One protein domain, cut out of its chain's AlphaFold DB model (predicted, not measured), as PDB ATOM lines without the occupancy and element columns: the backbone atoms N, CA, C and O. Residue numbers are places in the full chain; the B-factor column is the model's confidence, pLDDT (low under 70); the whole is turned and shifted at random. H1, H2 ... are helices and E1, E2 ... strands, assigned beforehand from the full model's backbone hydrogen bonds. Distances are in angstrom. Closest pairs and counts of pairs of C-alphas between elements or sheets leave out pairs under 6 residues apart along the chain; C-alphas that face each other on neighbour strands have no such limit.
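This is residues 19 to 88 of the 89 residues of an uncharacterized protein of Chryseoglobus sp. 28M-23 (UniProt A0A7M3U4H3). Little regular structure is here: one helix, H2, lies in the middle of a long body, with loops, strand E1 and short H1 at one end. Past its other end, residues 67 to 88 fold back beside H2, and residues 69 to 74 stick out. Of 70 residues printed, 22 are in named elements, E1, H1, H2 in order, mostly helix. The whole is loose, with a radius of gyration of the C-alphas of 14.4 A, and spans 43 by 27 by 24 A.

Find C-alpha 52 at (171.462, 98.366, 137.395); from there H2, residues 52 to 66, runs 18.5 A to C-alpha 66 at (183.266, 89.493, 126.242). H1 is residues 46 to 49, 5.1 A; E1 is residues 37 to 39, 7.0 A.

H1 and H2 meet only through their tight link. E1 is apart from H1, and only just apart from H2, at 8.2 A. E1 pairs with no named strand; residues 19 to 20 pair antiparallel with its residues 37 to 38. In H2, 9 of 11 O i to N i+4 pairs are within hydrogen-bond range; H1 is too short for one.

The C-alphas of Asp 28 and Gly 72, the farthest apart, are 45.2 A apart. The printed part has no cut, no link between named elements is long, and no printed residue is under 70 in pLDDT.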
ATOM      1  N   ALA A  19     174.036 105.302 142.680       97.88
ATOM      2  CA  ALA A  19     173.857 103.856 142.613       97.88
ATOM      3  C   ALA A  19     175.197 103.207 142.259       97.88
ATOM      4  O   ALA A  19     175.998 103.771 141.510       97.88
ATOM      5  N   GLY A  20     175.456 102.023 142.800       96.50
ATOM      6  CA  GLY A  20     176.719 101.328 142.597       96.50
ATOM      7  C   GLY A  20     176.767  99.994 143.319       96.50
ATOM      8  O   GLY A  20     175.736  99.473 143.743       96.50
ATOM      9  N   SER A  21     177.969  99.442 143.459       95.88
ATOM     10  CA  SER A  21     178.191  98.199 144.195       95.88
ATOM     11  C   SER A  21     179.254  98.361 145.276       95.88
ATOM     12  O   SER A  21     180.257  99.056 145.109       95.88
ATOM     13  N   ALA A  22     179.018  97.698 146.404       96.69
ATOM     14  CA  ALA A  22     179.920  97.639 147.541       96.69
ATOM     15  C   ALA A  22     179.739  96.294 148.265       96.69
ATOM     16  O   ALA A  22     178.657  95.700 148.195       96.69
ATOM     17  N   PRO A  23     180.773  95.785 148.952       95.50
ATOM     18  CA  PRO A  23     180.603  94.652 149.854       95.50
ATOM     19  C   PRO A  23     179.660  95.023 151.009       95.50
ATOM     20  O   PRO A  23     179.639  96.171 151.443       95.50
ATOM     21  N   ALA A  24     178.905  94.044 151.517       95.00
ATOM     22  CA  ALA A  24     178.000  94.207 152.663       95.00
ATOM     23  C   ALA A  24     176.955  95.341 152.512       95.00
ATOM     24  O   ALA A  24     176.615  96.015 153.476       95.00
ATOM     25  N   ALA A  25     176.414  95.533 151.304       95.38
ATOM     26  CA  ALA A  25     175.485  96.627 150.988       95.38
ATOM     27  C   ALA A  25     174.059  96.486 151.567       95.38
ATOM     28  O   ALA A  25     173.237  97.377 151.378       95.38
ATOM     29  N   PHE A  26     173.741  95.393 152.269       95.81
ATOM     30  CA  PHE A  26     172.494  95.267 153.037       95.81
ATOM     31  C   PHE A  26     172.661  95.904 154.419       95.81
ATOM     32  O   PHE A  26     172.697  95.219 155.439       95.81
ATOM     33  N   ALA A  27     172.821  97.222 154.420       96.50
ATOM     34  CA  ALA A  27     173.041  98.046 155.599       96.50
ATOM     35  C   ALA A  27     172.491  99.457 155.352       96.50
ATOM     36  O   ALA A  27     172.363  99.877 154.202       96.50
ATOM     37  N   ASP A  28     172.221 100.206 156.424       96.75
ATOM     38  CA  ASP A  28     171.791 101.609 156.320       96.75
ATOM     39  C   ASP A  28     172.894 102.505 155.733       96.75
ATOM     40  O   ASP A  28     172.612 103.477 155.032       96.75
ATOM     41  N   LEU A  29     174.161 102.156 155.994       96.38
ATOM     42  CA  LEU A  29     175.347 102.832 155.478       96.38
ATOM     43  C   LEU A  29     176.393 101.812 155.030       96.38
ATOM     44  O   LEU A  29     176.616 100.794 155.683       96.38
ATOM     45  N   VAL A  30     177.084 102.126 153.934       97.44
ATOM     46  CA  VAL A  30     178.183 101.318 153.402       97.44
ATOM     47  C   VAL A  30     179.277 102.220 152.841       97.44
ATOM     48  O   VAL A  30     179.000 103.260 152.244       97.44
ATOM     49  N   VAL A  31     180.534 101.807 153.006       97.06
ATOM     50  CA  VAL A  31     181.671 102.459 152.349       97.06
ATOM     51  C   VAL A  31     181.838 101.854 150.959       97.06
ATOM     52  O   VAL A  31     182.205 100.688 150.811       97.06
ATOM     53  N   ALA A  32     181.573 102.654 149.929       96.94
ATOM     54  CA  ALA A  32     181.787 102.282 148.537       96.94
ATOM     55  C   ALA A  32     183.023 102.992 147.975       96.94
ATOM     56  O   ALA A  32     183.337 104.123 148.346       96.94
ATOM     57  N   ARG A  33     183.717 102.346 147.035       96.44
ATOM     58  CA  ARG A  33     184.756 103.033 146.266       96.44
ATOM     59  C   ARG A  33     184.104 104.016 145.294       96.44
ATOM     60  O   ARG A  33     183.122 103.668 144.641       96.44
ATOM     61  N   ALA A  34     184.691 105.203 145.145       96.19
ATOM     62  CA  ALA A  34     184.177 106.236 144.243       96.19
ATOM     63  C   ALA A  34     184.092 105.770 142.774       96.19
ATOM     64  O   ALA A  34     183.182 106.161 142.055       96.19
ATOM     65  N   ASP A  35     184.986 104.872 142.346       95.31
ATOM     66  CA  ASP A  35     184.993 104.273 141.002       95.31
ATOM     67  C   ASP A  35     183.959 103.146 140.805       95.31
ATOM     68  O   ASP A  35     183.865 102.567 139.722       95.31
ATOM     69  N   ARG A  36     183.181 102.816 141.843       95.81
ATOM     70  CA  ARG A  36     182.122 101.792 141.818       95.81
ATOM     71  C   ARG A  36     180.719 102.365 141.973       95.81
ATOM     72  O   ARG A  36     179.766 101.594 142.085       95.81
ATOM     73  N   VAL A  37     180.586 103.687 141.959       97.00
ATOM     74  CA  VAL A  37     179.307 104.390 142.051       97.00
ATOM     75  C   VAL A  37     179.169 105.398 140.916       97.00
ATOM     76  O   VAL A  37     180.155 105.920 140.401       97.00
ATOM     77  N   ALA A  38     177.932 105.684 140.530       97.00
ATOM     78  CA  ALA A  38     177.597 106.734 139.580       97.00
ATOM     79  C   ALA A  38     176.415 107.555 140.102       97.00
ATOM     80  O   ALA A  38     175.539 107.025 140.792       97.00
ATOM     81  N   ARG A  39     176.384 108.849 139.761       97.75
ATOM     82  CA  ARG A  39     175.253 109.728 140.083       97.75
ATOM     83  C   ARG A  39     173.997 109.263 139.355       97.75
ATOM     84  O   ARG A  39     174.043 108.931 138.173       97.75
ATOM     85  N   ILE A  40     172.886 109.260 140.077       98.00
ATOM     86  CA  ILE A  40     171.562 108.940 139.560       98.00
ATOM     87  C   ILE A  40     171.010 110.213 138.903       98.00
ATOM     88  O   ILE A  40     170.912 111.232 139.588       98.00
ATOM     89  N   PRO A  41     170.665 110.191 137.602       96.50
ATOM     90  CA  PRO A  41     170.042 111.334 136.941       96.50
ATOM     91  C   PRO A  41     168.707 111.709 137.584       96.50
ATOM     92  O   PRO A  41     167.988 110.835 138.066       96.50
ATOM     93  N   ASP A  42     168.320 112.984 137.512       95.31
ATOM     94  CA  ASP A  42     167.125 113.450 138.227       95.31
ATOM     95  C   ASP A  42     165.824 112.784 137.791       95.31
ATOM     96  O   ASP A  42     164.955 112.529 138.624       95.31
ATOM     97  N   ALA A  43     165.741 112.435 136.509       97.19
ATOM     98  CA  ALA A  43     164.613 111.732 135.912       97.19
ATOM     99  C   ALA A  43     164.501 110.250 136.322       97.19
ATOM    100  O   ALA A  43     163.521 109.604 135.962       97.19
ATOM    101  N   VAL A  44     165.485 109.692 137.037       97.19
ATOM    102  CA  VAL A  44     165.518 108.274 137.420       97.19
ATOM    103  C   VAL A  44     165.282 108.134 138.922       97.19
ATOM    104  O   VAL A  44     165.867 108.846 139.747       97.19
ATOM    105  N   SER A  45     164.405 107.201 139.298       97.88
ATOM    106  CA  SER A  45     164.158 106.901 140.705       97.88
ATOM    107  C   SER A  45     165.361 106.179 141.320       97.88
ATOM    108  O   SER A  45     166.071 105.423 140.653       97.88
ATOM    109  N   SER A  46     165.592 106.376 142.621       96.50
ATOM    110  CA  SER A  46     166.667 105.657 143.312       96.50
ATOM    111  C   SER A  46     166.446 104.144 143.291       96.50
ATOM    112  O   SER A  46     167.415 103.402 143.173       96.50
ATOM    113  N   VAL A  47     165.187 103.697 143.370       96.38
ATOM    114  CA  VAL A  47     164.812 102.275 143.370       96.38
ATOM    115  C   VAL A  47     165.160 101.621 142.038       96.38
ATOM    116  O   VAL A  47     165.775 100.559 142.035       96.38
ATOM    117  N   ASP A  48     164.855 102.273 140.917       96.00
ATOM    118  CA  ASP A  48     165.189 101.728 139.600       96.00
ATOM    119  C   ASP A  48     166.703 101.729 139.386       96.00
ATOM    120  O   ASP A  48     167.280 100.734 138.944       96.00
ATOM    121  N   ALA A  49     167.373 102.823 139.759       97.06
ATOM    122  CA  ALA A  49     168.805 102.972 139.550       97.06
ATOM    123  C   ALA A  49     169.635 101.908 140.283       97.06
ATOM    124  O   ALA A  49     170.623 101.432 139.727       97.06
ATOM    125  N   VAL A  50     169.246 101.494 141.497       94.75
ATOM    126  CA  VAL A  50     169.992 100.474 142.263       94.75
ATOM    127  C   VAL A  50     169.860  99.056 141.701       94.75
ATOM    128  O   VAL A  50     170.636  98.184 142.087       94.75
ATOM    129  N   THR A  51     168.947  98.808 140.756       94.88
ATOM    130  CA  THR A  51     168.837  97.500 140.075       94.88
ATOM    131  C   THR A  51     169.933  97.277 139.023       94.88
ATOM    132  O   THR A  51     170.257  96.140 138.672       94.88
ATOM    133  N   LEU A  52     170.539  98.362 138.531       96.31
ATOM    134  CA  LEU A  52     171.462  98.366 137.395       96.31
ATOM    135  C   LEU A  52     172.902  97.902 137.700       96.31
ATOM    136  O   LEU A  52     173.467  97.193 136.861       96.31
ATOM    137  N   PRO A  53     173.539  98.267 138.838       96.69
ATOM    138  CA  PRO A  53     174.988  98.141 139.013       96.69
ATOM    139  C   PRO A  53     175.544  96.732 138.849       96.69
ATOM    140  O   PRO A  53     176.689  96.594 138.428       96.69
ATOM    141  N   ILE A  54     174.759  95.701 139.169       96.38
ATOM    142  CA  ILE A  54     175.156  94.302 138.980       96.38
ATOM    143  C   ILE A  54     174.560  93.752 137.688       96.38
ATOM    144  O   ILE A  54     175.299  93.349 136.792       96.38
ATOM    145  N   SER A  55     173.233  93.744 137.570       97.25
ATOM    146  CA  SER A  55     172.551  93.030 136.491       97.25
ATOM    147  C   SER A  55     172.788  93.652 135.115       97.25
ATOM    148  O   SER A  55     173.227  92.963 134.193       97.25
ATOM    149  N   ALA A  56     172.556  94.961 134.981       97.06
ATOM    150  CA  ALA A  56     172.693  95.657 133.704       97.06
ATOM    151  C   ALA A  56     174.161  95.783 133.280       97.06
ATOM    152  O   ALA A  56     174.481  95.609 132.106       97.06
ATOM    153  N   SER A  57     175.073  96.036 134.227       96.81
ATOM    154  CA  SER A  57     176.508  96.103 133.922       96.81
ATOM    155  C   SER A  57     177.050  94.752 133.447       96.81
ATOM    156  O   SER A  57     177.784  94.711 132.462       96.81
ATOM    157  N   THR A  58     176.626  93.648 134.072       97.69
ATOM    158  CA  THR A  58     177.003  92.287 133.661       97.69
ATOM    159  C   THR A  58     176.467  91.971 132.267       97.69
ATOM    160  O   THR A  58     177.220  91.489 131.419       97.69
ATOM    161  N   ALA A  59     175.193  92.278 132.000       98.00
ATOM    162  CA  ALA A  59     174.595  92.115 130.676       98.00
ATOM    163  C   ALA A  59     175.379  92.898 129.612       98.00
ATOM    164  O   ALA A  59     175.817  92.325 128.613       98.00
ATOM    165  N   LEU A  60     175.642  94.183 129.873       97.50
ATOM    166  CA  LEU A  60     176.371  95.065 128.968       97.50
ATOM    167  C   LEU A  60     177.797  94.570 128.701       97.50
ATOM    168  O   LEU A  60     178.201  94.480 127.546       97.50
ATOM    169  N   GLN A  61     178.553  94.223 129.745       97.75
ATOM    170  CA  GLN A  61     179.909  93.680 129.610       97.75
ATOM    171  C   GLN A  61     179.913  92.366 128.825       97.75
ATOM    172  O   GLN A  61     180.794  92.143 127.994       97.75
ATOM    173  N   THR A  62     178.903  91.517 129.033       97.38
ATOM    174  CA  THR A  62     178.772  90.245 128.314       97.38
ATOM    175  C   THR A  62     178.625  90.481 126.816       97.38
ATOM    176  O   THR A  62     179.399  89.925 126.038       97.38
ATOM    177  N   VAL A  63     177.684  91.331 126.394       97.19
ATOM    178  CA  VAL A  63     177.439  91.555 124.959       97.19
ATOM    179  C   VAL A  63     178.500  92.431 124.308       97.19
ATOM    180  O   VAL A  63     178.900  92.149 123.183       97.19
ATOM    181  N   ARG A  64     178.983  93.468 124.998       97.81
ATOM    182  CA  ARG A  64     179.902  94.462 124.432       97.81
ATOM    183  C   ARG A  64     181.356  94.004 124.475       97.81
ATOM    184  O   ARG A  64     182.050  94.119 123.471       97.81
ATOM    185  N   ASP A  65     181.813  93.495 125.617       97.94
ATOM    186  CA  ASP A  65     183.246  93.316 125.887       97.94
ATOM    187  C   ASP A  65     183.687  91.862 125.687       97.94
ATOM    188  O   ASP A  65     184.684  91.608 125.002       97.94
ATOM    189  N   ALA A  66     182.931  90.916 126.257       97.50
ATOM    190  CA  ALA A  66     183.266  89.493 126.242       97.50
ATOM    191  C   ALA A  66     182.876  88.811 124.922       97.50
ATOM    192  O   ALA A  66     183.734  88.250 124.242       97.50
ATOM    193  N   ALA A  67     181.596  88.870 124.544       97.06
ATOM    194  CA  ALA A  67     181.082  88.216 123.339       97.06
ATOM    195  C   ALA A  67     181.171  89.101 122.086       97.06
ATOM    196  O   ALA A  67     181.166  88.571 120.977       97.06
ATOM    197  N   ARG A  68     181.274  90.429 122.261       97.81
ATOM    198  CA  ARG A  68     181.372  91.430 121.178       97.81
ATOM    199  C   ARG A  68     180.298  91.231 120.107       97.81
ATOM    200  O   ARG A  68     180.591  91.171 118.913       97.81
ATOM    201  N   VAL A  69     179.059  91.080 120.563       97.50
ATOM    202  CA  VAL A  69     177.905  90.787 119.715       97.50
ATOM    203  C   VAL A  69     177.681  91.937 118.739       97.50
ATOM    204  O   VAL A  69     177.669  93.106 119.126       97.50
ATOM    205  N   VAL A  70     177.466  91.599 117.471       97.00
ATOM    206  CA  VAL A  70     177.135  92.548 116.404       97.00
ATOM    207  C   VAL A  70     175.767  92.243 115.797       97.00
ATOM    208  O   VAL A  70     175.235  91.137 115.918       97.00
ATOM    209  N   ALA A  71     175.190  93.238 115.122       96.62
ATOM    210  CA  ALA A  71     173.895  93.104 114.466       96.62
ATOM    211  C   ALA A  71     173.866  91.908 113.491       96.62
ATOM    212  O   ALA A  71     174.818  91.663 112.752       96.62
ATOM    213  N   GLY A  72     172.756  91.166 113.497       97.25
ATOM    214  CA  GLY A  72     172.558  89.967 112.674       97.25
ATOM    215  C   GLY A  72     172.994  88.653 113.333       97.25
ATOM    216  O   GLY A  72     172.626  87.584 112.844       97.25
ATOM    217  N   GLN A  73     173.719  88.697 114.455       97.38
ATOM    218  CA  GLN A  73     174.039  87.495 115.226       97.38
ATOM    219  C   GLN A  73     172.852  87.034 116.077       97.38
ATOM    220  O   GLN A  73     172.054  87.834 116.563       97.38
ATOM    221  N   ARG A  74     172.746  85.716 116.275       96.75
ATOM    222  CA  ARG A  74     171.767  85.101 117.178       96.75
ATOM    223  C   ARG A  74     172.459  84.738 118.486       96.75
ATOM    224  O   ARG A  74     173.510  84.104 118.461       96.75
ATOM    225  N   VAL A  75     171.846  85.110 119.606       96.19
ATOM    226  CA  VAL A  75     172.363  84.857 120.957       96.19
ATOM    227  C   VAL A  75     171.340  84.032 121.730       96.19
ATOM    228  O   VAL A  75     170.154  84.351 121.726       96.19
ATOM    229  N   LEU A  76     171.795  82.966 122.390       96.94
ATOM    230  CA  LEU A  76     170.983  82.213 123.341       96.94
ATOM    231  C   LEU A  76     171.153  82.822 124.737       96.94
ATOM    232  O   LEU A  76     172.254  82.807 125.281       96.94
ATOM    233  N   VAL A  77     170.060  83.309 125.327       96.75
ATOM    234  CA  VAL A  77     170.037  83.818 126.706       96.75
ATOM    235  C   VAL A  77     169.402  82.772 127.616       96.75
ATOM    236  O   VAL A  77     168.193  82.541 127.578       96.75
ATOM    237  N   ILE A  78     170.215  82.127 128.450       97.19
ATOM    238  CA  ILE A  78     169.721  81.207 129.481       97.19
ATOM    239  C   ILE A  78     169.254  82.036 130.681       97.19
ATOM    240  O   ILE A  78     169.974  82.916 131.146       97.19
ATOM    241  N   GLY A  79     168.050  81.755 131.187       96.06
ATOM    242  CA  GLY A  79     167.485  82.504 132.313       96.06
ATOM    243  C   GLY A  79     167.040  83.925 131.948       96.06
ATOM    244  O   GLY A  79     167.200  84.834 132.754       96.06
ATOM    245  N   ALA A  80     166.474  84.121 130.752       96.50
ATOM    246  CA  ALA A  80     166.010  85.420 130.243       96.50
ATOM    247  C   ALA A  80     165.082  86.202 131.203       96.50
ATOM    248  O   ALA A  80     165.156  87.421 131.278       96.50
ATOM    249  N   GLY A  81     164.249  85.517 131.993       96.44
ATOM    250  CA  GLY A  81     163.386  86.159 132.998       96.44
ATOM    251  C   GLY A  81     164.077  86.538 134.317       96.44
ATOM    252  O   GLY A  81     163.414  87.011 135.233       96.44
ATOM    253  N   GLY A  82     165.378  86.267 134.463       96.75
ATOM    254  CA  GLY A  82     166.160  86.614 135.652       96.75
ATOM    255  C   GLY A  82     166.822  87.989 135.547       96.75
ATOM    256  O   GLY A  82     166.875  88.582 134.476       96.75
ATOM    257  N   GLY A  83     167.411  88.465 136.651       96.50
ATOM    258  CA  GLY A  83     167.937  89.833 136.765       96.50
ATOM    259  C   GLY A  83     168.874  90.267 135.633       96.50
ATOM    260  O   GLY A  83     168.662  91.327 135.064       96.50
ATOM    261  N   VAL A  84     169.879  89.457 135.274       97.69
ATOM    262  CA  VAL A  84     170.785  89.766 134.146       97.69
ATOM    263  C   VAL A  84     170.087  89.561 132.800       97.69
ATOM    264  O   VAL A  84     170.214  90.392 131.905       97.69
ATOM    265  N   GLY A  85     169.351  88.453 132.663       97.31
ATOM    266  CA  GLY A  85     168.696  88.058 131.417       97.31
ATOM    267  C   GLY A  85     167.704  89.100 130.912       97.31
ATOM    268  O   GLY A  85     167.679  89.366 129.717       97.31
ATOM    269  N   SER A  86     166.977  89.760 131.816       96.69
ATOM    270  CA  SER A  86     165.986  90.780 131.463       96.69
ATOM    271  C   SER A  86     166.591  92.056 130.866       96.69
ATOM    272  O   SER A  86     165.859  92.854 130.297       96.69
ATOM    273  N   PHE A  87     167.911  92.259 130.955       96.75
ATOM    274  CA  PHE A  87     168.613  93.342 130.248       96.75
ATOM    275  C   PHE A  87     169.157  92.917 128.872       96.75
ATOM    276  O   PHE A  87     169.762  93.732 128.178       96.75
ATOM    277  N   LEU A  88     168.990  91.649 128.486       95.12
ATOM    278  CA  LEU A  88     169.483  91.073 127.227       95.12
ATOM    279  C   LEU A  88     168.361  90.728 126.237       95.12
ATOM    280  O   LEU A  88     168.655  90.229 125.149       95.12
TER     281      LEU A  88